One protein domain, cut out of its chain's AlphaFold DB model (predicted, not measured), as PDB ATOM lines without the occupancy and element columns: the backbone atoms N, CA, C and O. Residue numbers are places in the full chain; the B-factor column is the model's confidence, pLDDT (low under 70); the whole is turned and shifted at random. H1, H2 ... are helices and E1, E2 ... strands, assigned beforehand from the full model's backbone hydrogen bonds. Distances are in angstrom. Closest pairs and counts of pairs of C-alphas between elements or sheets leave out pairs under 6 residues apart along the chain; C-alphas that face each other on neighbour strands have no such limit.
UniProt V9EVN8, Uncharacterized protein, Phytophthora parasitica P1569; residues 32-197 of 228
ATOM      1  N   LEU A  32      76.791  29.341  27.337       87.75
ATOM      2  CA  LEU A  32      76.537  29.185  25.905       87.75
ATOM      3  C   LEU A  32      77.563  29.979  25.089       87.75
ATOM      4  O   LEU A  32      77.756  31.166  25.330       87.75
ATOM      5  N   SER A  33      78.180  29.353  24.088       87.69
ATOM      6  CA  SER A  33      78.982  30.068  23.090       87.69
ATOM      7  C   SER A  33      78.177  30.241  21.806       87.69
ATOM      8  O   SER A  33      77.699  29.262  21.235       87.69
ATOM      9  N   LEU A  34      78.050  31.480  21.341       86.81
ATOM     10  CA  LEU A  34      77.555  31.806  20.009       86.81
ATOM     11  C   LEU A  34      78.677  31.637  18.982       86.81
ATOM     12  O   LEU A  34      79.863  31.674  19.318       86.81
ATOM     13  N   SER A  35      78.293  31.445  17.721       85.31
ATOM     14  CA  SER A  35      79.246  31.373  16.615       85.31
ATOM     15  C   SER A  35      79.822  32.756  16.324       85.31
ATOM     16  O   SER A  35      79.105  33.756  16.386       85.31
ATOM     17  N   SER A  36      81.088  32.817  15.912       82.81
ATOM     18  CA  SER A  36      81.681  34.064  15.416       82.81
ATOM     19  C   SER A  36      81.064  34.566  14.122       82.81
ATOM     20  O   SER A  36      81.156  35.747  13.810       82.81
ATOM     21  N   LEU A  37      80.368  33.685  13.409       80.75
ATOM     22  CA  LEU A  37      79.647  34.010  12.186       80.75
ATOM     23  C   LEU A  37      78.204  34.453  12.456       80.75
ATOM     24  O   LEU A  37      77.490  34.777  11.515       80.75
ATOM     25  N   SER A  38      77.739  34.460  13.715       84.50
ATOM     26  CA  SER A  38      76.355  34.835  14.036       84.50
ATOM     27  C   SER A  38      76.033  36.278  13.663       84.50
ATOM     28  O   SER A  38      74.905  36.563  13.276       84.50
ATOM     29  N   TRP A  39      77.017  37.177  13.709       86.75
ATOM     30  CA  TRP A  39      76.827  38.502  13.143       86.75
ATOM     31  C   TRP A  39      76.656  38.412  11.627       86.75
ATOM     32  O   TRP A  39      75.644  38.846  11.105       86.75
ATOM     33  N   GLU A  40      77.603  37.835  10.893       82.44
ATOM     34  CA  GLU A  40      77.598  37.817   9.421       82.44
ATOM     35  C   GLU A  40      76.396  37.087   8.810       82.44
ATOM     36  O   GLU A  40      75.747  37.619   7.911       82.44
ATOM     37  N   LEU A  41      76.081  35.895   9.320       82.88
ATOM     38  CA  LEU A  41      75.056  34.998   8.779       82.88
ATOM     39  C   LEU A  41      73.672  35.206   9.407       82.88
ATOM     40  O   LEU A  41      72.688  34.631   8.940       82.88
ATOM     41  N   GLY A  42      73.596  36.025  10.455       82.44
ATOM     42  CA  GLY A  42      72.399  36.235  11.252       82.44
ATOM     43  C   GLY A  42      72.352  35.362  12.506       82.44
ATOM     44  O   GLY A  42      72.936  34.274  12.595       82.44
ATOM     45  N   TRP A  43      71.637  35.868  13.509       87.25
ATOM     46  CA  TRP A  43      71.519  35.204  14.799       87.25
ATOM     47  C   TRP A  43      70.727  33.898  14.688       87.25
ATOM     48  O   TRP A  43      69.798  33.794  13.880       87.25
ATOM     49  N   PRO A  44      71.027  32.904  15.540       84.38
ATOM     50  CA  PRO A  44      70.282  31.654  15.567       84.38
ATOM     51  C   PRO A  44      68.774  31.860  15.753       84.38
ATOM     52  O   PRO A  44      68.306  32.856  16.322       84.38
ATOM     53  N   ARG A  45      67.990  30.859  15.338       85.44
ATOM     54  CA  ARG A  45      66.571  30.785  15.716       85.44
ATOM     55  C   ARG A  45      66.440  30.835  17.235       85.44
ATOM     56  O   ARG A  45      67.304  30.330  17.944       85.44
ATOM     57  N   THR A  46      65.359  31.448  17.710       88.56
ATOM     58  CA  THR A  46      65.100  31.587  19.145       88.56
ATOM     59  C   THR A  46      65.127  30.214  19.823       88.56
ATOM     60  O   THR A  46      64.330  29.352  19.442       88.56
ATOM     61  N   PRO A  47      66.023  29.994  20.799       87.81
ATOM     62  CA  PRO A  47      66.039  28.756  21.563       87.81
ATOM     63  C   PRO A  47      64.766  28.596  22.401       87.81
ATOM     64  O   PRO A  47      64.188  29.576  22.868       87.81
ATOM     65  N   SER A  48      64.344  27.350  22.619       88.12
ATOM     66  CA  SER A  48      63.211  27.025  23.496       88.12
ATOM     67  C   SER A  48      63.579  27.041  24.980       88.12
ATOM     68  O   SER A  48      62.708  27.206  25.830       88.12
ATOM     69  N   THR A  49      64.859  26.842  25.302       88.50
ATOM     70  CA  THR A  49      65.367  26.909  26.675       88.50
ATOM     71  C   THR A  49      65.281  28.347  27.183       88.50
ATOM     72  O   THR A  49      65.713  29.241  26.454       88.50
ATOM     73  N   PRO A  50      64.775  28.603  28.401       90.81
ATOM     74  CA  PRO A  50      64.728  29.955  28.939       90.81
ATOM     75  C   PRO A  50      66.106  30.605  29.021       90.81
ATOM     76  O   PRO A  50      67.073  29.982  29.457       90.81
ATOM     77  N   LEU A  51      66.184  31.885  28.647       90.00
ATOM     78  CA  LEU A  51      67.442  32.638  28.652       90.00
ATOM     79  C   LEU A  51      68.136  32.585  30.024       90.00
ATOM     80  O   LEU A  51      69.348  32.435  30.104       90.00
ATOM     81  N   GLY A  52      67.367  32.655  31.114       88.88
ATOM     82  CA  GLY A  52      67.916  32.628  32.469       88.88
ATOM     83  C   GLY A  52      68.385  31.260  32.985       88.88
ATOM     84  O   GLY A  52      68.814  31.199  34.133       88.88
ATOM     85  N   GLU A  53      68.313  30.184  32.193       88.56
ATOM     86  CA  GLU A  53      68.998  28.918  32.522       88.56
ATOM     87  C   GLU A  53      70.523  29.033  32.344       88.56
ATOM     88  O   GLU A  53      71.293  28.263  32.918       88.56
ATOM     89  N   TYR A  54      70.974  30.033  31.584       89.38
ATOM     90  CA  TYR A  54      72.386  30.332  31.390       89.38
ATOM     91  C   TYR A  54      72.856  31.397  32.393       89.38
ATOM     92  O   TYR A  54      72.138  32.340  32.713       89.38
ATOM     93  N   GLU A  55      74.091  31.266  32.871       90.00
ATOM     94  CA  GLU A  55      74.848  32.287  33.608       90.00
ATOM     95  C   GLU A  55      75.697  33.143  32.664       90.00
ATOM     96  O   GLU A  55      75.900  34.329  32.932       90.00
ATOM     97  N   TYR A  56      76.183  32.557  31.565       90.56
ATOM     98  CA  TYR A  56      77.021  33.243  30.588       90.56
ATOM     99  C   TYR A  56      76.608  32.935  29.150       90.56
ATOM    100  O   TYR A  56      76.336  31.787  28.797       90.56
ATOM    101  N   ILE A  57      76.639  33.965  28.309       91.88
ATOM    102  CA  ILE A  57      76.660  33.838  26.853       91.88
ATOM    103  C   ILE A  57      77.934  34.511  26.354       91.88
ATOM    104  O   ILE A  57      78.259  35.621  26.765       91.88
ATOM    105  N   ILE A  58      78.664  33.836  25.478       91.50
ATOM    106  CA  ILE A  58      79.920  34.325  24.917       91.50
ATOM    107  C   ILE A  58      79.746  34.438  23.411       91.50
ATOM    108  O   ILE A  58      79.325  33.478  22.773       91.50
ATOM    109  N   ASN A  59      80.092  35.582  22.833       91.69
ATOM    110  CA  ASN A  59      80.154  35.747  21.390       91.69
ATOM    111  C   ASN A  59      81.554  36.224  20.990       91.69
ATOM    112  O   ASN A  59      81.847  37.410  21.148       91.69
ATOM    113  N   PRO A  60      82.431  35.319  20.514       90.75
ATOM    114  CA  PRO A  60      83.631  35.749  19.814       90.75
ATOM    115  C   PRO A  60      83.198  36.426  18.520       90.75
ATOM    116  O   PRO A  60      82.322  35.908  17.839       90.75
ATOM    117  N   VAL A  61      83.781  37.565  18.179       89.50
ATOM    118  CA  VAL A  61      83.441  38.306  16.963       89.50
ATOM    119  C   VAL A  61      84.689  38.357  16.101       89.50
ATOM    120  O   VAL A  61      85.737  38.796  16.561       89.50
ATOM    121  N   ASN A  62      84.590  37.852  14.872       86.44
ATOM    122  CA  ASN A  62      85.650  38.023  13.886       86.44
ATOM    123  C   ASN A  62      85.330  39.278  13.080       86.44
ATOM    124  O   ASN A  62      84.277  39.355  12.446       86.44
ATOM    125  N   MET A  63      86.227  40.252  13.133       81.88
ATOM    126  CA  MET A  63      86.142  41.473  12.353       81.88
ATOM    127  C   MET A  63      87.247  41.504  11.307       81.88
ATOM    128  O   MET A  63      88.388  41.107  11.547       81.88
ATOM    129  N   ARG A  64      86.906  42.025  10.123       74.69
ATOM    130  CA  ARG A  64      87.866  42.357   9.055       74.69
ATOM    131  C   ARG A  64      88.845  41.209   8.758       74.69
ATOM    132  O   ARG A  64      90.057  41.395   8.665       74.69
ATOM    133  N   ALA A  65      88.281  40.007   8.622       69.44
ATOM    134  CA  ALA A  65      88.921  38.735   8.275       69.44
ATOM    135  C   ALA A  65      89.904  38.129   9.298       69.44
ATOM    136  O   ALA A  65      90.132  36.919   9.254       69.44
ATOM    137  N   SER A  66      90.502  38.908  10.201       77.06
ATOM    138  CA  SER A  66      91.562  38.388  11.086       77.06
ATOM    139  C   SER A  66      91.630  39.015  12.474       77.06
ATOM    140  O   SER A  66      92.407  38.545  13.311       77.06
ATOM    141  N   HIS A  67      90.822  40.037  12.736       87.50
ATOM    142  CA  HIS A  67      90.745  40.663  14.041       87.50
ATOM    143  C   HIS A  67      89.683  39.960  14.892       87.50
ATOM    144  O   HIS A  67      88.664  39.510  14.370       87.50
ATOM    145  N   TRP A  68      89.954  39.793  16.185       89.19
ATOM    146  CA  TRP A  68      89.094  39.013  17.069       89.19
ATOM    147  C   TRP A  68      88.787  39.768  18.344       89.19
ATOM    148  O   TRP A  68      89.691  40.048  19.132       89.19
ATOM    149  N   ASP A  69      87.490  39.915  18.571       92.00
ATOM    150  CA  ASP A  69      86.892  40.577  19.718       92.00
ATOM    151  C   ASP A  69      86.008  39.620  20.493       92.00
ATOM    152  O   ASP A  69      85.731  38.485  20.079       92.00
ATOM    153  N   ILE A  70      85.539  40.080  21.648       92.44
ATOM    154  CA  ILE A  70      84.655  39.282  22.480       92.44
ATOM    155  C   ILE A  70      83.581  40.122  23.148       92.44
ATOM    156  O   ILE A  70      83.845  41.136  23.795       92.44
ATOM    157  N   ILE A  71      82.353  39.621  23.044       94.06
ATOM    158  CA  ILE A  71      81.228  40.050  23.865       94.06
ATOM    159  C   ILE A  71      80.972  38.947  24.892       94.06
ATOM    160  O   ILE A  71      80.676  37.801  24.540       94.06
ATOM    161  N   VAL A  72      81.082  39.285  26.174       93.19
ATOM    162  CA  VAL A  72      80.742  38.397  27.288       93.19
ATOM    163  C   VAL A  72      79.490  38.928  27.962       93.19
ATOM    164  O   VAL A  72      79.463  40.028  28.504       93.19
ATOM    165  N   ILE A  73      78.440  38.125  27.959       94.00
ATOM    166  CA  ILE A  73      77.159  38.451  28.563       94.00
ATOM    167  C   ILE A  73      77.009  37.617  29.825       94.00
ATOM    168  O   ILE A  73      77.063  36.391  29.774       94.00
ATOM    169  N   ARG A  74      76.794  38.280  30.956       93.12
ATOM    170  CA  ARG A  74      76.493  37.646  32.236       93.12
ATOM    171  C   ARG A  74      75.017  37.814  32.559       93.12
ATOM    172  O   ARG A  74      74.502  38.930  32.599       93.12
ATOM    173  N   LEU A  75      74.363  36.701  32.843       93.56
ATOM    174  CA  LEU A  75      72.946  36.606  33.153       93.56
ATOM    175  C   LEU A  75      72.784  36.358  34.653       93.56
ATOM    176  O   LEU A  75      73.521  35.584  35.266       93.56
ATOM    177  N   THR A  76      71.878  37.081  35.305       92.06
ATOM    178  CA  THR A  76      71.649  36.936  36.747       92.06
ATOM    179  C   THR A  76      70.198  37.213  37.087       92.06
ATOM    180  O   THR A  76      69.687  38.297  36.807       92.06
ATOM    181  N   TYR A  77      69.549  36.258  37.751       90.06
ATOM    182  CA  TYR A  77      68.272  36.522  38.397       90.06
ATOM    183  C   TYR A  77      68.478  37.334  39.670       90.06
ATOM    184  O   TYR A  77      69.329  37.014  40.501       90.06
ATOM    185  N   VAL A  78      67.684  38.390  39.813       87.06
ATOM    186  CA  VAL A  78      67.597  39.171  41.043       87.06
ATOM    187  C   VAL A  78      66.190  39.032  41.600       87.06
ATOM    188  O   VAL A  78      65.217  39.413  40.948       87.06
ATOM    189  N   ASP A  79      66.096  38.524  42.825       79.88
ATOM    190  CA  ASP A  79      64.832  38.318  43.526       79.88
ATOM    191  C   ASP A  79      64.503  39.535  44.400       79.88
ATOM    192  O   ASP A  79      64.751  39.544  45.603       79.88
ATOM    193  N   THR A  80      63.968  40.602  43.794       72.94
ATOM    194  CA  THR A  80      63.438  41.764  44.538       72.94
ATOM    195  C   THR A  80      62.277  42.436  43.799       72.94
ATOM    196  O   THR A  80      62.373  42.742  42.614       72.94
ATOM    197  N   PRO A  81      61.190  42.808  44.495       71.94
ATOM    198  CA  PRO A  81      60.060  41.942  44.885       71.94
ATOM    199  C   PRO A  81      59.414  41.097  43.758       71.94
ATOM    200  O   PRO A  81      58.538  40.283  44.038       71.94
ATOM    201  N   LYS A  82      59.816  41.266  42.493       80.25
ATOM    202  CA  LYS A  82      59.491  40.362  41.378       80.25
ATOM    203  C   LYS A  82      60.793  39.756  40.854       80.25
ATOM    204  O   LYS A  82      61.830  40.410  40.909       80.25
ATOM    205  N   LYS A  83      60.751  38.525  40.342       88.69
ATOM    206  CA  LYS A  83      61.908  37.905  39.681       88.69
ATOM    207  C   LYS A  83      62.248  38.724  38.434       88.69
ATOM    208  O   LYS A  83      61.374  38.916  37.595       88.69
ATOM    209  N   ILE A  84      63.478  39.228  38.334       92.94
ATOM    210  CA  ILE A  84      63.974  40.014  37.190       92.94
ATOM    211  C   ILE A  84      65.216  39.323  36.636       92.94
ATOM    212  O   ILE A  84      66.112  38.974  37.408       92.94
ATOM    213  N   LEU A  85      65.297  39.167  35.314       95.06
ATOM    214  CA  LEU A  85      66.523  38.738  34.648       95.06
ATOM    215  C   LEU A  85      67.365  39.970  34.303       95.06
ATOM    216  O   LEU A  85      66.954  40.814  33.507       95.06
ATOM    217  N   ARG A  86      68.545  40.088  34.915       95.69
ATOM    218  CA  ARG A  86      69.531  41.119  34.580       95.69
ATOM    219  C   ARG A  86      70.587  40.566  33.639       95.69
ATOM    220  O   ARG A  86      71.125  39.484  33.872       95.69
ATOM    221  N   VAL A  87      70.916  41.363  32.634       96.19
ATOM    222  CA  VAL A  87      71.960  41.109  31.648       96.19
ATOM    223  C   VAL A  87      73.037  42.170  31.830       96.19
ATOM    224  O   VAL A  87      72.777  43.357  31.635       96.19
ATOM    225  N   GLN A  88      74.240  41.754  32.217       95.12
ATOM    226  CA  GLN A  88      75.430  42.599  32.173       95.12
ATOM    227  C   GLN A  88      76.246  42.229  30.941       95.12
ATOM    228  O   GLN A  88      76.541  41.054  30.733       95.12
ATOM    229  N   VAL A  89      76.620  43.225  30.146       95.31
ATOM    230  CA  VAL A  89      77.406  43.032  28.927       95.31
ATOM    231  C   VAL A  89      78.805  43.572  29.158       95.31
ATOM    232  O   VAL A  89      78.954  44.698  29.630       95.31
ATOM    233  N   TYR A  90      79.801  42.768  28.816       92.88
ATOM    234  CA  TYR A  90      81.199  43.155  28.773       92.88
ATOM    235  C   TYR A  90      81.706  43.045  27.344       92.88
ATOM    236  O   TYR A  90      81.474  42.032  26.683       92.88
ATOM    237  N   MET A  91      82.409  44.071  26.890       94.25
ATOM    238  CA  MET A  91      83.069  44.084  25.589       94.25
ATOM    239  C   MET A  91      84.562  44.246  25.765       94.25
ATOM    240  O   MET A  91      85.010  44.971  26.655       94.25
ATOM    241  N   TYR A  92      85.315  43.549  24.929       91.81
ATOM    242  CA  TYR A  92      86.760  43.627  24.931       91.81
ATOM    243  C   TYR A  92      87.300  43.519  23.512       91.81
ATOM    244  O   TYR A  92      87.061  42.523  22.827       91.81
ATOM    245  N   GLU A  93      88.048  44.550  23.150       92.12
ATOM    246  CA  GLU A  93      88.836  44.675  21.933       92.12
ATOM    247  C   GLU A  93      90.304  44.767  22.395       92.12
ATOM    248  O   GLU A  93      90.644  45.647  23.198       92.12
ATOM    249  N   PRO A  94      91.170  43.808  22.033       88.88
ATOM    250  CA  PRO A  94      92.513  43.732  22.600       88.88
ATOM    251  C   PRO A  94      93.458  44.896  22.251       88.88
ATOM    252  O   PRO A  94      94.417  45.107  22.992       88.88
ATOM    253  N   LEU A  95      93.261  45.618  21.149       89.50
ATOM    254  CA  LEU A  95      94.130  46.700  20.660       89.50
ATOM    255  C   LEU A  95      93.764  48.091  21.202       89.50
ATOM    256  O   LEU A  95      94.563  49.012  21.052       89.50
ATOM    257  N   MET A  96      92.617  48.232  21.869       88.62
ATOM    258  CA  MET A  96      92.002  49.503  22.270       88.62
ATOM    259  C   MET A  96      91.802  50.489  21.102       88.62
ATOM    260  O   MET A  96      91.915  51.704  21.277       88.62
ATOM    261  N   ASP A  97      91.529  49.967  19.913       90.00
ATOM    262  CA  ASP A  97      91.286  50.715  18.688       90.00
ATOM    263  C   ASP A  97      89.821  51.174  18.612       90.00
ATOM    264  O   ASP A  97      88.880  50.385  18.736       90.00
ATOM    265  N   GLU A  98      89.621  52.476  18.401       89.25
ATOM    266  CA  GLU A  98      88.285  53.078  18.366       89.25
ATOM    267  C   GLU A  98      87.427  52.551  17.206       89.25
ATOM    268  O   GLU A  98      86.211  52.446  17.345       89.25
ATOM    269  N   GLU A  99      88.035  52.166  16.082       90.06
ATOM    270  CA  GLU A  99      87.297  51.677  14.920       90.06
ATOM    271  C   GLU A  99      86.716  50.280  15.175       90.06
ATOM    272  O   GLU A  99      85.554  50.014  14.858       90.06
ATOM    273  N   TYR A 100      87.494  49.398  15.811       89.88
ATOM    274  CA  TYR A 100      87.004  48.086  16.242       89.88
ATOM    275  C   TYR A 100      85.996  48.202  17.394       89.88
ATOM    276  O   TYR A 100      85.043  47.420  17.460       89.88
ATOM    277  N   HIS A 101      86.138  49.205  18.270       91.31
ATOM    278  CA  HIS A 101      85.119  49.495  19.280       91.31
ATOM    279  C   HIS A 101      83.768  49.834  18.647       91.31
ATOM    280  O   HIS A 101      82.755  49.233  19.017       91.31
ATOM    281  N   ASP A 102      83.755  50.757  17.685       91.38
ATOM    282  CA  ASP A 102      82.542  51.161  16.973       91.38
ATOM    283  C   ASP A 102      81.899  49.966  16.254       91.38
ATOM    284  O   ASP A 102      80.690  49.738  16.378       91.38
ATOM    285  N   ASP A 103      82.705  49.147  15.571       91.25
ATOM    286  CA  ASP A 103      82.230  47.933  14.904       91.25
ATOM    287  C   ASP A 103      81.597  46.943  15.914       91.25
ATOM    288  O   ASP A 103      80.543  46.356  15.638       91.25
ATOM    289  N   LEU A 104      82.160  46.787  17.121       93.56
ATOM    290  CA  LEU A 104      81.610  45.903  18.162       93.56
ATOM    291  C   LEU A 104      80.302  46.443  18.753       93.56
ATOM    292  O   LEU A 104      79.375  45.673  19.042       93.56
ATOM    293  N   GLU A 105      80.182  47.765  18.895       93.88
ATOM    294  CA  GLU A 105      78.926  48.395  19.296       93.88
ATOM    295  C   GLU A 105      77.818  48.160  18.269       93.88
ATOM    296  O   GLU A 105      76.665  47.936  18.654       93.88
ATOM    297  N   VAL A 106      78.155  48.162  16.977       93.44
ATOM    298  CA  VAL A 106      77.211  47.829  15.904       93.44
ATOM    299  C   VAL A 106      76.744  46.378  16.025       93.44
ATOM    300  O   VAL A 106      75.542  46.128  15.942       93.44
ATOM    301  N   VAL A 107      77.634  45.419  16.309       93.94
ATOM    302  CA  VAL A 107      77.237  44.014  16.555       93.94
ATOM    303  C   VAL A 107      76.270  43.906  17.740       93.94
ATOM    304  O   VAL A 107      75.304  43.133  17.718       93.94
ATOM    305  N   MET A 108      76.495  44.708  18.781       95.12
ATOM    306  CA  MET A 108      75.645  44.722  19.966       95.12
ATOM    307  C   MET A 108      74.256  45.303  19.702       95.12
ATOM    308  O   MET A 108      73.247  44.712  20.100       95.12
ATOM    309  N   LYS A 109      74.207  46.483  19.077       94.12
ATOM    310  CA  LYS A 109      72.982  47.266  18.864       94.12
ATOM    311  C   LYS A 109      72.172  46.746  17.677       94.12
ATOM    312  O   LYS A 109      70.948  46.673  17.768       94.12
ATOM    313  N   GLY A 110      72.851  46.323  16.617       92.75
ATOM    314  CA  GLY A 110      72.273  46.074  15.302       92.75
ATOM    315  C   GLY A 110      72.360  47.306  14.403       92.75
ATOM    316  O   GLY A 110      72.833  48.362  14.819       92.75
ATOM    317  N   VAL A 111      71.888  47.153  13.168       89.00
ATOM    318  CA  VAL A 111      71.807  48.218  12.161       89.00
ATOM    319  C   VAL A 111      70.342  48.494  11.854       89.00
ATOM    320  O   VAL A 111      69.596  47.572  11.500       89.00
ATOM    321  N   ALA A 112      69.927  49.751  11.995       79.12
ATOM    322  CA  ALA A 112      68.561  50.172  11.710       79.12
ATOM    323  C   ALA A 112      68.393  50.525  10.225       79.12
ATOM    324  O   ALA A 112      69.347  50.897   9.546       79.12
ATOM    325  N   LYS A 113      67.156  50.455   9.713       66.19
ATOM    326  CA  LYS A 113      66.841  50.799   8.312       66.19
ATOM    327  C   LYS A 113      67.202  52.236   7.914       66.19
ATOM    328  O   LYS A 113      67.417  52.480   6.731       66.19
ATOM    329  N   ASP A 114      67.255  53.150   8.880       65.62
ATOM    330  CA  ASP A 114      67.442  54.585   8.645       65.62
ATOM    331  C   ASP A 114      68.903  55.042   8.820       65.62
ATOM    332  O   ASP A 114      69.186  56.235   8.712       65.62
ATOM    333  N   ASP A 115      69.843  54.121   9.069       66.62
ATOM    334  CA  ASP A 115      71.266  54.459   9.067       66.62
ATOM    335  C   ASP A 115      71.668  54.847   7.633       66.62
ATOM    336  O   ASP A 115      71.563  54.041   6.707       66.62
ATOM    337  N   GLU A 116      72.130  56.093   7.450       57.78
ATOM    338  CA  GLU A 116      72.381  56.818   6.180       57.78
ATOM    339  C   GLU A 116      73.236  56.074   5.120       57.78
ATOM    340  O   GLU A 116      73.446  56.565   4.010       57.78
ATOM    341  N   LYS A 117      73.727  54.872   5.432       59.75
ATOM    342  CA  LYS A 117      74.603  54.025   4.618       59.75
ATOM    343  C   LYS A 117      73.888  52.936   3.798       59.75
ATOM    344  O   LYS A 117      74.584  52.113   3.209       59.75
ATOM    345  N   ASN A 118      72.550  52.913   3.700       52.38
ATOM    346  CA  ASN A 118      71.798  51.881   2.943       52.38
ATOM    347  C   ASN A 118      72.209  50.440   3.322       52.38
ATOM    348  O   ASN A 118      72.302  49.549   2.473       52.38
ATOM    349  N   ILE A 119      72.497  50.200   4.600       62.66
ATOM    350  CA  ILE A 119      72.812  48.861   5.090       62.66
ATOM    351  C   ILE A 119      71.480  48.165   5.378       62.66
ATOM    352  O   ILE A 119      70.575  48.754   5.967       62.66
ATOM    353  N   ALA A 120      71.329  46.923   4.916       72.50
ATOM    354  CA  ALA A 120      70.140  46.136   5.220       72.50
ATOM    355  C   ALA A 120      69.947  46.040   6.741       72.50
ATOM    356  O   ALA A 120      70.912  45.815   7.472       72.50
ATOM    357  N   GLU A 121      68.698  46.193   7.197       84.88
ATOM    358  CA  GLU A 121      68.335  46.035   8.607       84.88
ATOM    359  C   GLU A 121      68.924  44.743   9.163       84.88
ATOM    360  O   GLU A 121      68.747  43.664   8.586       84.88
ATOM    361  N   LYS A 122      69.618  44.861  10.291       90.50
ATOM    362  CA  LYS A 122      70.319  43.737  10.889       90.50
ATOM    363  C   LYS A 122      70.105  43.739  12.389       90.50
ATOM    364  O   LYS A 122      70.528  44.659  13.082       90.50
ATOM    365  N   GLU A 123      69.446  42.695  12.884       93.12
ATOM    366  CA  GLU A 123      69.298  42.462  14.322       93.12
ATOM    367  C   GLU A 123      70.693  42.444  14.969       93.12
ATOM    368  O   GLU A 123      71.608  41.833  14.425       93.12
ATOM    369  N   GLY A 124      70.865  43.114  16.108       95.00
ATOM    370  CA  GLY A 124      72.050  42.985  16.961       95.00
ATOM    371  C   GLY A 124      71.839  41.962  18.072       95.00
ATOM    372  O   GLY A 124      70.720  41.491  18.295       95.00
ATOM    373  N   ILE A 125      72.890  41.662  18.837       95.25
ATOM    374  CA  ILE A 125      72.780  40.697  19.942       95.25
ATOM    375  C   ILE A 125      71.730  41.135  20.975       95.25
ATOM    376  O   ILE A 125      71.051  40.295  21.562       95.25
ATOM    377  N   ARG A 126      71.528  42.450  21.155       96.19
ATOM    378  CA  ARG A 126      70.472  43.001  22.011       96.19
ATOM    379  C   ARG A 126      69.089  42.524  21.570       96.19
ATOM    380  O   ARG A 126      68.344  42.007  22.397       96.19
ATOM    381  N   GLY A 127      68.783  42.657  20.279       95.56
ATOM    382  CA  GLY A 127      67.515  42.208  19.705       95.56
ATOM    383  C   GLY A 127      67.338  40.698  19.847       95.56
ATOM    384  O   GLY A 127      66.285  40.248  20.299       95.56
ATOM    385  N   PHE A 128      68.410  39.930  19.606       95.19
ATOM    386  CA  PHE A 128      68.411  38.479  19.805       95.19
ATOM    387  C   PHE A 128      68.034  38.080  21.242       95.19
ATOM    388  O   PHE A 128      67.163  37.230  21.441       95.19
ATOM    389  N   LEU A 129      68.656  38.704  22.248       95.75
ATOM    390  CA  LEU A 129      68.360  38.442  23.661       95.75
ATOM    391  C   LEU A 129      66.925  38.832  24.027       95.75
ATOM    392  O   LEU A 129      66.254  38.092  24.744       95.75
ATOM    393  N   GLU A 130      66.442  39.967  23.520       96.06
ATOM    394  CA  GLU A 130      65.081  40.447  23.769       96.06
ATOM    395  C   GLU A 130      64.033  39.494  23.189       96.06
ATOM    396  O   GLU A 130      63.122  39.082  23.912       96.06
ATOM    397  N   ARG A 131      64.183  39.063  21.927       95.69
ATOM    398  CA  ARG A 131      63.247  38.099  21.326       95.69
ATOM    399  C   ARG A 131      63.324  36.722  21.976       95.69
ATOM    400  O   ARG A 131      62.309  36.034  22.061       95.69
ATOM    401  N   TRP A 132      64.504  36.307  22.436       94.44
ATOM    402  CA  TRP A 132      64.666  35.035  23.129       94.44
ATOM    403  C   TRP A 132      63.983  35.054  24.496       94.44
ATOM    404  O   TRP A 132      63.186  34.168  24.816       94.44
ATOM    405  N   HIS A 133      64.215  36.107  25.272       95.31
ATOM    406  CA  HIS A 133      63.551  36.295  26.553       95.31
ATOM    407  C   HIS A 133      62.026  36.374  26.399       95.31
ATOM    408  O   HIS A 133      61.306  35.656  27.089       95.31
ATOM    409  N   ALA A 134      61.527  37.159  25.439       95.19
ATOM    410  CA  ALA A 134      60.092  37.287  25.177       95.19
ATOM    411  C   ALA A 134      59.422  35.949  24.818       95.19
ATOM    412  O   ALA A 134      58.282  35.712  25.200       95.19
ATOM    413  N   ALA A 135      60.126  35.059  24.114       94.12
ATOM    414  CA  ALA A 135      59.589  33.756  23.726       94.12
ATOM    415  C   ALA A 135      59.552  32.727  24.867       94.12
ATOM    416  O   ALA A 135      58.841  31.731  24.758       94.12
ATOM    417  N   THR A 136      60.340  32.923  25.929       92.12
ATOM    418  CA  THR A 136      60.574  31.889  26.954       92.12
ATOM    419  C   THR A 136      60.213  32.314  28.378       92.12
ATOM    420  O   THR A 136      60.050  31.451  29.238       92.12
ATOM    421  N   ALA A 137      60.075  33.616  28.641       85.81
ATOM    422  CA  ALA A 137      59.789  34.172  29.962       85.81
ATOM    423  C   ALA A 137      59.112  35.561  29.868       85.81
ATOM    424  O   ALA A 137      59.588  36.540  30.449       85.81
ATOM    425  N   ASP A 138      57.994  35.651  29.142       81.06
ATOM    426  CA  ASP A 138      57.241  36.893  28.882       81.06
ATOM    427  C   ASP A 138      56.762  37.637  30.147       81.06
ATOM    428  O   ASP A 138      56.586  38.856  30.145       81.06
ATOM    429  N   ASN A 139      56.594  36.916  31.254       86.12
ATOM    430  CA  ASN A 139      56.144  37.432  32.543       86.12
ATOM    431  C   ASN A 139      57.278  37.903  33.474       86.12
ATOM    432  O   ASN A 139      57.007  38.464  34.541       86.12
ATOM    433  N   VAL A 140      58.538  37.683  33.095       90.88
ATOM    434  CA  VAL A 140      59.725  38.115  33.843       90.88
ATOM    435  C   VAL A 140      60.275  39.381  33.185       90.88
ATOM    436  O   VAL A 140      60.548  39.365  31.991       90.88
ATOM    437  N   PRO A 141      60.496  40.493  33.904       93.62
ATOM    438  CA  PRO A 141      61.167  41.647  33.315       93.62
ATOM    439  C   PRO A 141      62.622  41.332  32.938       93.62
ATOM    440  O   PRO A 141      63.362  40.750  33.737       93.62
ATOM    441  N   LEU A 142      63.036  41.777  31.750       95.06
ATOM    442  CA  LEU A 142      64.423  41.770  31.289       95.06
ATOM    443  C   LEU A 142      65.029  43.164  31.470       95.06
ATOM    444  O   LEU A 142      64.468  44.151  30.997       95.06
ATOM    445  N   ILE A 143      66.186  43.249  32.123       95.38
ATOM    446  CA  ILE A 143      66.969  44.485  32.220       95.38
ATOM    447  C   ILE A 143      68.341  44.236  31.613       95.38
ATOM    448  O   ILE A 143      69.137  43.488  32.180       95.38
ATOM    449  N   ILE A 144      68.628  44.897  30.494       96.31
ATOM    450  CA  ILE A 144      69.959  44.915  29.887       96.31
ATOM    451  C   ILE A 144      70.671  46.180  30.359       96.31
ATOM    452  O   ILE A 144      70.246  47.291  30.048       96.31
ATOM    453  N   ASN A 145      71.719  46.009  31.162       95.62
ATOM    454  CA  ASN A 145      72.532  47.115  31.655       95.62
ATOM    455  C   ASN A 145      73.364  47.735  30.514       95.62
ATOM    456  O   ASN A 145      73.611  47.069  29.504       95.62
ATOM    457  N   PRO A 146      73.853  48.977  30.685       95.56
ATOM    458  CA  PRO A 146      74.854  49.545  29.791       95.56
ATOM    459  C   PRO A 146      76.076  48.631  29.647       95.56
ATOM    460  O   PRO A 146      76.467  47.935  30.591       95.56
ATOM    461  N   VAL A 147      76.670  48.664  28.457       94.12
ATOM    462  CA  VAL A 147      77.896  47.931  28.139       94.12
ATOM    463  C   VAL A 147      79.033  48.408  29.038       94.12
ATOM    464  O   VAL A 147      79.247  49.611  29.203       94.12
ATOM    465  N   GLU A 148      79.776  47.459  29.598       92.88
ATOM    466  CA  GLU A 148      81.022  47.717  30.307       92.88
ATOM    467  C   GLU A 148      82.209  47.330  29.421       92.88
ATOM    468  O   GLU A 148      82.388  46.170  29.049       92.88
ATOM    469  N   TRP A 149      83.037  48.315  29.089       91.31
ATOM    470  CA  TRP A 149      84.262  48.089  28.332       91.31
ATOM    471  C   TRP A 149      85.377  47.594  29.244       91.31
ATOM    472  O   TRP A 149      85.769  48.266  30.204       91.31
ATOM    473  N   ILE A 150      85.926  46.436  28.906       87.75
ATOM    474  CA  ILE A 150      87.169  45.942  29.476       87.75
ATOM    475  C   ILE A 150      88.298  46.717  28.801       87.75
ATOM    476  O   ILE A 150      88.544  46.568  27.612       87.75
ATOM    477  N   LYS A 151      88.997  47.543  29.578       85.38
ATOM    478  CA  LYS A 151      90.045  48.449  29.070       85.38
ATOM    479  C   LYS A 151      91.460  47.901  29.211       85.38
ATOM    480  O   LYS A 151      92.430  48.604  28.954       85.38
ATOM    481  N   ALA A 152      91.592  46.687  29.729       82.00
ATOM    482  CA  ALA A 152      92.878  46.071  29.974       82.00
ATOM    483  C   ALA A 152      92.740  44.542  30.056       82.00
ATOM    484  O   ALA A 152      91.702  44.038  30.492       82.00
ATOM    485  N   PRO A 153      93.795  43.804  29.691       80.50
ATOM    486  CA  PRO A 153      95.069  44.320  29.180       80.50
ATOM    487  C   PRO A 153      95.001  44.735  27.704       80.50
ATOM    488  O   PRO A 153      94.240  44.165  26.936       80.50
ATOM    489  N   GLU A 154      95.819  45.705  27.306       84.56
ATOM    490  CA  GLU A 154      96.053  46.037  25.895       84.56
ATOM    491  C   GLU A 154      97.089  45.074  25.294       84.56
ATOM    492  O   GLU A 154      98.016  44.610  25.970       84.56
ATOM    493  N   GLN A 155      96.930  44.761  24.015       80.38
ATOM    494  CA  GLN A 155      97.699  43.784  23.271       80.38
ATOM    495  C   GLN A 155      98.884  44.466  22.555       80.38
ATOM    496  O   GLN A 155      98.706  45.116  21.533       80.38
ATOM    497  N   PRO A 156     100.137  44.269  23.011       78.75
ATOM    498  CA  PRO A 156     101.259  45.126  22.605       78.75
ATOM    499  C   PRO A 156     101.920  44.770  21.259       78.75
ATOM    500  O   PRO A 156     102.924  45.388  20.894       78.75
ATOM    501  N   ASP A 157     101.484  43.712  20.567       76.00
ATOM    502  CA  ASP A 157     102.163  43.178  19.372       76.00
ATOM    503  C   ASP A 157     101.290  43.035  18.116       76.00
ATOM    504  O   ASP A 157     101.823  42.625  17.091       76.00
ATOM    505  N   GLY A 158      99.996  43.370  18.177       74.19
ATOM    506  CA  GLY A 158      99.055  43.312  17.046       74.19
ATOM    507  C   GLY A 158      98.679  41.909  16.543       74.19
ATOM    508  O   GLY A 158      97.786  41.770  15.717       74.19
ATOM    509  N   LEU A 159      99.359  40.855  17.002       74.69
ATOM    510  CA  LEU A 159      99.277  39.509  16.427       74.69
ATOM    511  C   LEU A 159      98.615  38.497  17.377       74.69
ATOM    512  O   LEU A 159      98.597  37.298  17.097       74.69
ATOM    513  N   ALA A 160      98.203  38.914  18.578       77.44
ATOM    514  CA  ALA A 160      97.814  38.013  19.672       77.44
ATOM    515  C   ALA A 160      96.367  38.200  20.138       77.44
ATOM    516  O   ALA A 160      96.019  37.730  21.220       77.44
ATOM    517  N   VAL A 161      95.546  38.886  19.346       82.19
ATOM    518  CA  VAL A 161      94.177  39.289  19.701       82.19
ATOM    519  C   VAL A 161      93.311  38.104  20.157       82.19
ATOM    520  O   VAL A 161      92.759  38.130  21.255       82.19
ATOM    521  N   VAL A 162      93.351  36.980  19.426       80.00
ATOM    522  CA  VAL A 162      92.643  35.728  19.778       80.00
ATOM    523  C   VAL A 162      93.013  35.221  21.169       80.00
ATOM    524  O   VAL A 162      92.163  34.758  21.927       80.00
ATOM    525  N   PHE A 163      94.296  35.283  21.519       77.94
ATOM    526  CA  PHE A 163      94.759  34.786  22.808       77.94
ATOM    527  C   PHE A 163      94.135  35.602  23.950       77.94
ATOM    528  O   PHE A 163      93.665  35.029  24.935       77.94
ATOM    529  N   TRP A 164      94.087  36.924  23.806       79.62
ATOM    530  CA  TRP A 164      93.517  37.780  24.837       79.62
ATOM    531  C   TRP A 164      92.011  37.613  24.976       79.62
ATOM    532  O   TRP A 164      91.517  37.558  26.103       79.62
ATOM    533  N   VAL A 165      91.303  37.417  23.863       83.25
ATOM    534  CA  VAL A 165      89.890  37.021  23.873       83.25
ATOM    535  C   VAL A 165      89.680  35.756  24.715       83.25
ATOM    536  O   VAL A 165      88.860  35.752  25.634       83.25
ATOM    537  N   VAL A 166      90.470  34.700  24.485       81.38
ATOM    538  CA  VAL A 166      90.371  33.442  25.251       81.38
ATOM    539  C   VAL A 166      90.697  33.650  26.734       81.38
ATOM    540  O   VAL A 166      89.995  33.133  27.609       81.38
ATOM    541  N   ALA A 167      91.736  34.430  27.040       78.19
ATOM    542  CA  ALA A 167      92.108  34.754  28.414       78.19
ATOM    543  C   ALA A 167      90.996  35.526  29.145       78.19
ATOM    544  O   ALA A 167      90.766  35.291  30.338       78.19
ATOM    545  N   GLN A 168      90.275  36.398  28.436       78.81
ATOM    546  CA  GLN A 168      89.149  37.131  28.998       78.81
ATOM    547  C   GLN A 168      87.952  36.258  29.279       78.81
ATOM    548  O   GLN A 168      87.439  36.288  30.399       78.81
ATOM    549  N   VAL A 169      87.577  35.410  28.328       80.38
ATOM    550  CA  VAL A 169      86.525  34.418  28.540       80.38
ATOM    551  C   VAL A 169      86.830  33.572  29.773       80.38
ATOM    552  O   VAL A 169      86.011  33.488  30.687       80.38
ATOM    553  N   HIS A 170      88.037  33.008  29.861       77.94
ATOM    554  CA  HIS A 170      88.438  32.197  31.010       77.94
ATOM    555  C   HIS A 170      88.369  32.984  32.332       77.94
ATOM    556  O   HIS A 170      87.909  32.474  33.358       77.94
ATOM    557  N   SER A 171      88.797  34.247  32.325       75.12
ATOM    558  CA  SER A 171      88.779  35.106  33.515       75.12
ATOM    559  C   SER A 171      87.356  35.434  33.975       75.12
ATOM    560  O   SER A 171      87.076  35.381  35.176       75.12
ATOM    561  N   CYS A 172      86.446  35.715  33.039       72.69
ATOM    562  CA  CYS A 172      85.028  35.935  33.320       72.69
ATOM    563  C   CYS A 172      84.370  34.668  33.882       72.69
ATOM    564  O   CYS A 172      83.738  34.718  34.937       72.69
ATOM    565  N   LEU A 173      84.591  33.518  33.239       74.25
ATOM    566  CA  LEU A 173      84.002  32.237  33.642       74.25
ATOM    567  C   LEU A 173      84.514  31.717  34.992       74.25
ATOM    568  O   LEU A 173      83.827  30.942  35.653       74.25
ATOM    569  N   THR A 174      85.707  32.133  35.422       72.88
ATOM    570  CA  THR A 174      86.281  31.755  36.727       72.88
ATOM    571  C   THR A 174      86.044  32.798  37.824       72.88
ATOM    572  O   THR A 174      86.542  32.636  38.937       72.88
ATOM    573  N   GLY A 175      85.292  33.871  37.541       66.25
ATOM    574  CA  GLY A 175      84.990  34.927  38.515       66.25
ATOM    575  C   GLY A 175      86.189  35.814  38.876       66.25
ATOM    576  O   GLY A 175      86.166  36.512  39.891       66.25
ATOM    577  N   ASN A 176      87.242  35.817  38.054       64.19
ATOM    578  CA  ASN A 176      88.519  36.483  38.323       64.19
ATOM    579  C   ASN A 176      88.667  37.849  37.628       64.19
ATOM    580  O   ASN A 176      89.783  38.266  37.316       64.19
ATOM    581  N   MET A 177      87.577  38.594  37.430       57.03
ATOM    582  CA  MET A 177      87.623  39.862  36.680       57.03
ATOM    583  C   MET A 177      88.505  40.950  37.324       57.03
ATOM    584  O   MET A 177      89.053  41.800  36.633       57.03
ATOM    585  N   LYS A 178      88.726  40.900  38.648       51.03
ATOM    586  CA  LYS A 178      89.575  41.865  39.382       51.03
ATOM    587  C   LYS A 178      91.060  41.839  38.980       51.03
ATOM    588  O   LYS A 178      91.825  42.675  39.449       51.03
ATOM    589  N   ARG A 179      91.498  40.870  38.170       51.16
ATOM    590  CA  ARG A 179      92.920  40.629  37.869       51.16
ATOM    591  C   ARG A 179      93.412  41.279  36.574       51.16
ATOM    592  O   ARG A 179      94.535  41.004  36.178       51.16
ATOM    593  N   GLN A 180      92.622  42.134  35.931       56.09
ATOM    594  CA  GLN A 180      92.872  42.586  34.554       56.09
ATOM    595  C   GLN A 180      93.574  43.951  34.431       56.09
ATOM    596  O   GLN A 180      93.673  44.486  33.340       56.09
ATOM    597  N   ILE A 181      94.094  44.523  35.522       58.59
ATOM    598  CA  ILE A 181      94.632  45.904  35.545       58.59
ATOM    599  C   ILE A 181      96.169  45.948  35.396       58.59
ATOM    600  O   ILE A 181      96.822  46.845  35.922       58.59
ATOM    601  N   TYR A 182      96.792  44.960  34.750       65.88
ATOM    602  CA  TYR A 182      98.251  44.947  34.583       65.88
ATOM    603  C   TYR A 182      98.657  45.225  33.138       65.88
ATOM    604  O   TYR A 182      98.035  44.752  32.191       65.88
ATOM    605  N   SER A 183      99.740  45.985  32.980       68.88
ATOM    606  CA  SER A 183     100.388  46.194  31.689       68.88
ATOM    607  C   SER A 183     101.040  44.897  31.218       68.88
ATOM    608  O   SER A 183     101.775  44.262  31.982       68.88
ATOM    609  N   VAL A 184     100.836  44.550  29.955       74.31
ATOM    610  CA  VAL A 184     101.411  43.365  29.322       74.31
ATOM    611  C   VAL A 184     102.572  43.785  28.433       74.31
ATOM    612  O   VAL A 184     102.433  44.658  27.580       74.31
ATOM    613  N   SER A 185     103.726  43.136  28.582       78.62
ATOM    614  CA  SER A 185     104.854  43.318  27.668       78.62
ATOM    615  C   SER A 185     104.819  42.334  26.492       78.62
ATOM    616  O   SER A 185     104.227  41.257  26.555       78.62
ATOM    617  N   LYS A 186     105.558  42.634  25.417       80.12
ATOM    618  CA  LYS A 186     105.747  41.695  24.291       80.12
ATOM    619  C   LYS A 186     106.339  40.346  24.726       80.12
ATOM    620  O   LYS A 186     106.053  39.319  24.116       80.12
ATOM    621  N   ASN A 187     107.163  40.326  25.776       81.50
ATOM    622  CA  ASN A 187     107.723  39.081  26.308       81.50
ATOM    623  C   ASN A 187     106.668  38.257  27.050       81.50
ATOM    624  O   ASN A 187     106.664  37.033  26.926       81.50
ATOM    625  N   ASP A 188     105.747  38.920  27.748       78.94
ATOM    626  CA  ASP A 188     104.618  38.262  28.401       78.94
ATOM    627  C   ASP A 188     103.746  37.548  27.361       78.94
ATOM    628  O   ASP A 188     103.466  36.360  27.507       78.94
ATOM    629  N   VAL A 189     103.440  38.217  26.241       77.06
ATOM    630  CA  VAL A 189     102.700  37.615  25.117       77.06
ATOM    631  C   VAL A 189     103.405  36.367  24.574       77.06
ATOM    632  O   VAL A 189     102.762  35.337  24.374       77.06
ATOM    633  N   LYS A 190     104.731  36.413  24.374       81.44
ATOM    634  CA  LYS A 190     105.507  35.248  23.904       81.44
ATOM    635  C   LYS A 190     105.395  34.060  24.859       81.44
ATOM    636  O   LYS A 190     105.142  32.941  24.417       81.44
ATOM    637  N   VAL A 191     105.555  34.296  26.162       81.31
ATOM    638  CA  VAL A 191     105.445  33.245  27.185       81.31
ATOM    639  C   VAL A 191     104.031  32.669  27.225       81.31
ATOM    640  O   VAL A 191     103.864  31.457  27.342       81.31
ATOM    641  N   MET A 192     103.007  33.511  27.101       77.69
ATOM    642  CA  MET A 192     101.613  33.074  27.134       77.69
ATOM    643  C   MET A 192     101.222  32.248  25.911       77.69
ATOM    644  O   MET A 192     100.619  31.189  26.081       77.69
ATOM    645  N   ARG A 193     101.654  32.649  24.708       81.00
ATOM    646  CA  ARG A 193     101.498  31.839  23.488       81.00
ATOM    647  C   ARG A 193     102.098  30.443  23.656       81.00
ATOM    648  O   ARG A 193     101.431  29.456  23.363       81.00
ATOM    649  N   LEU A 194     103.322  30.353  24.183       82.25
ATOM    650  CA  LEU A 194     103.983  29.066  24.432       82.25
ATOM    651  C   LEU A 194     103.226  28.214  25.454       82.25
ATOM    652  O   LEU A 194     103.078  27.012  25.256       82.25
ATOM    653  N   ARG A 195     102.711  28.822  26.530       80.94
ATOM    654  CA  ARG A 195     101.916  28.112  27.544       80.94
ATOM    655  C   ARG A 195     100.605  27.575  26.981       80.94
ATOM    656  O   ARG A 195     100.243  26.452  27.297       80.94
ATOM    657  N   MET A 196      99.903  28.346  26.154       77.56
ATOM    658  CA  MET A 196      98.677  27.872  25.509       77.56
ATOM    659  C   MET A 196      98.951  26.772  24.499       77.56
ATOM    660  O   MET A 196      98.250  25.769  24.519       77.56
ATOM    661  N   LEU A 197      99.979  26.928  23.660       81.31
ATOM    662  CA  LEU A 197     100.391  25.871  22.740       81.31
ATOM    663  C   LEU A 197     100.703  24.585  23.509       81.31
ATOM    664  O   LEU A 197     100.229  23.520  23.137       81.31
TER     665      LEU A 197
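Overview. This is residues 32 to 197 of the 228 residues of an uncharacterized protein of Phytophthora parasitica P1569 (UniProt V9EVN8). A curled, twisted four-stranded sheet is the middle of three layers, with H2 and H3 over one face and H4 over the other; H5 lies beyond H4, off the sheet. The printed part has 166 residues, in the order H1 E1 E2 E3 H2 H3 E4 H4 H5; the mixed sheet runs E1, E2, E3, E4. The class is mixed, helices and strands; the whole is compact, with a radius of gyration of the C-alphas of 16.9 A and spans of 52 by 42 by 25 A.

Along the chain. Find C-alpha 56 at (77.021, 33.243, 30.588), where E1, residues 56 to 63, begins its 22.0 A. E2, residues 67 to 80, runs 41.0 A, E3, residues 82 to 92, 32.0 A; E4 is residues 142 to 144. Look for helices H1 at residues 38 to 41, H2 at 98 to 109, H3 at 125 to 136, H4 at 161 to 173, 18.6 A long, and H5 at 186 to 197, ending at C-alpha 197, (100.391, 25.871, 22.740).

Arrangement. E1, E2 and E3 form a meander of two hairpins, each strand the antiparallel neighbour of the one before; within hydrogen-bond range are N 59 and O 71, 2.9 A, and N 74 and O 88, 2.8 A. E4 is parallel to E3, with N 87 and O 143 in that range at 2.8 A. E3, H2, H3 and E4 make a strand-helix-strand unit, parallel neighbour strands with helices between, its crossover right-handed. H4 is over E2, its height over the sheet 8.9 A; their closest C-alphas, Trp 68 and Val 162, are 5.5 A apart. H3, on the opposite face, is over E3 at 8.5 A. H2 touches H3 with residues 107 to 109 alone, closest at C-alphas Met 108 and Ile 125, 4.9 A. H1 only grazes the sheet. H5 is close to H4 but not clearly touching, C-alphas Phe 163 and Arg 193 being closest at 7.4 A. Every O i to N i+4 pair is within range in H2, H3, H4 and H5; H1 is too short for one.

Size, cuts and confidence. The farthest C-alphas, Asn 139 and Asn 187, are 52.0 A apart. The printed part has no cut; H1 to E1, H2 to H3, E4 to H4 and H4 to H5 are long links. Look for pLDDT under 70 at residues 65, 113 to 119 and 175 to 183.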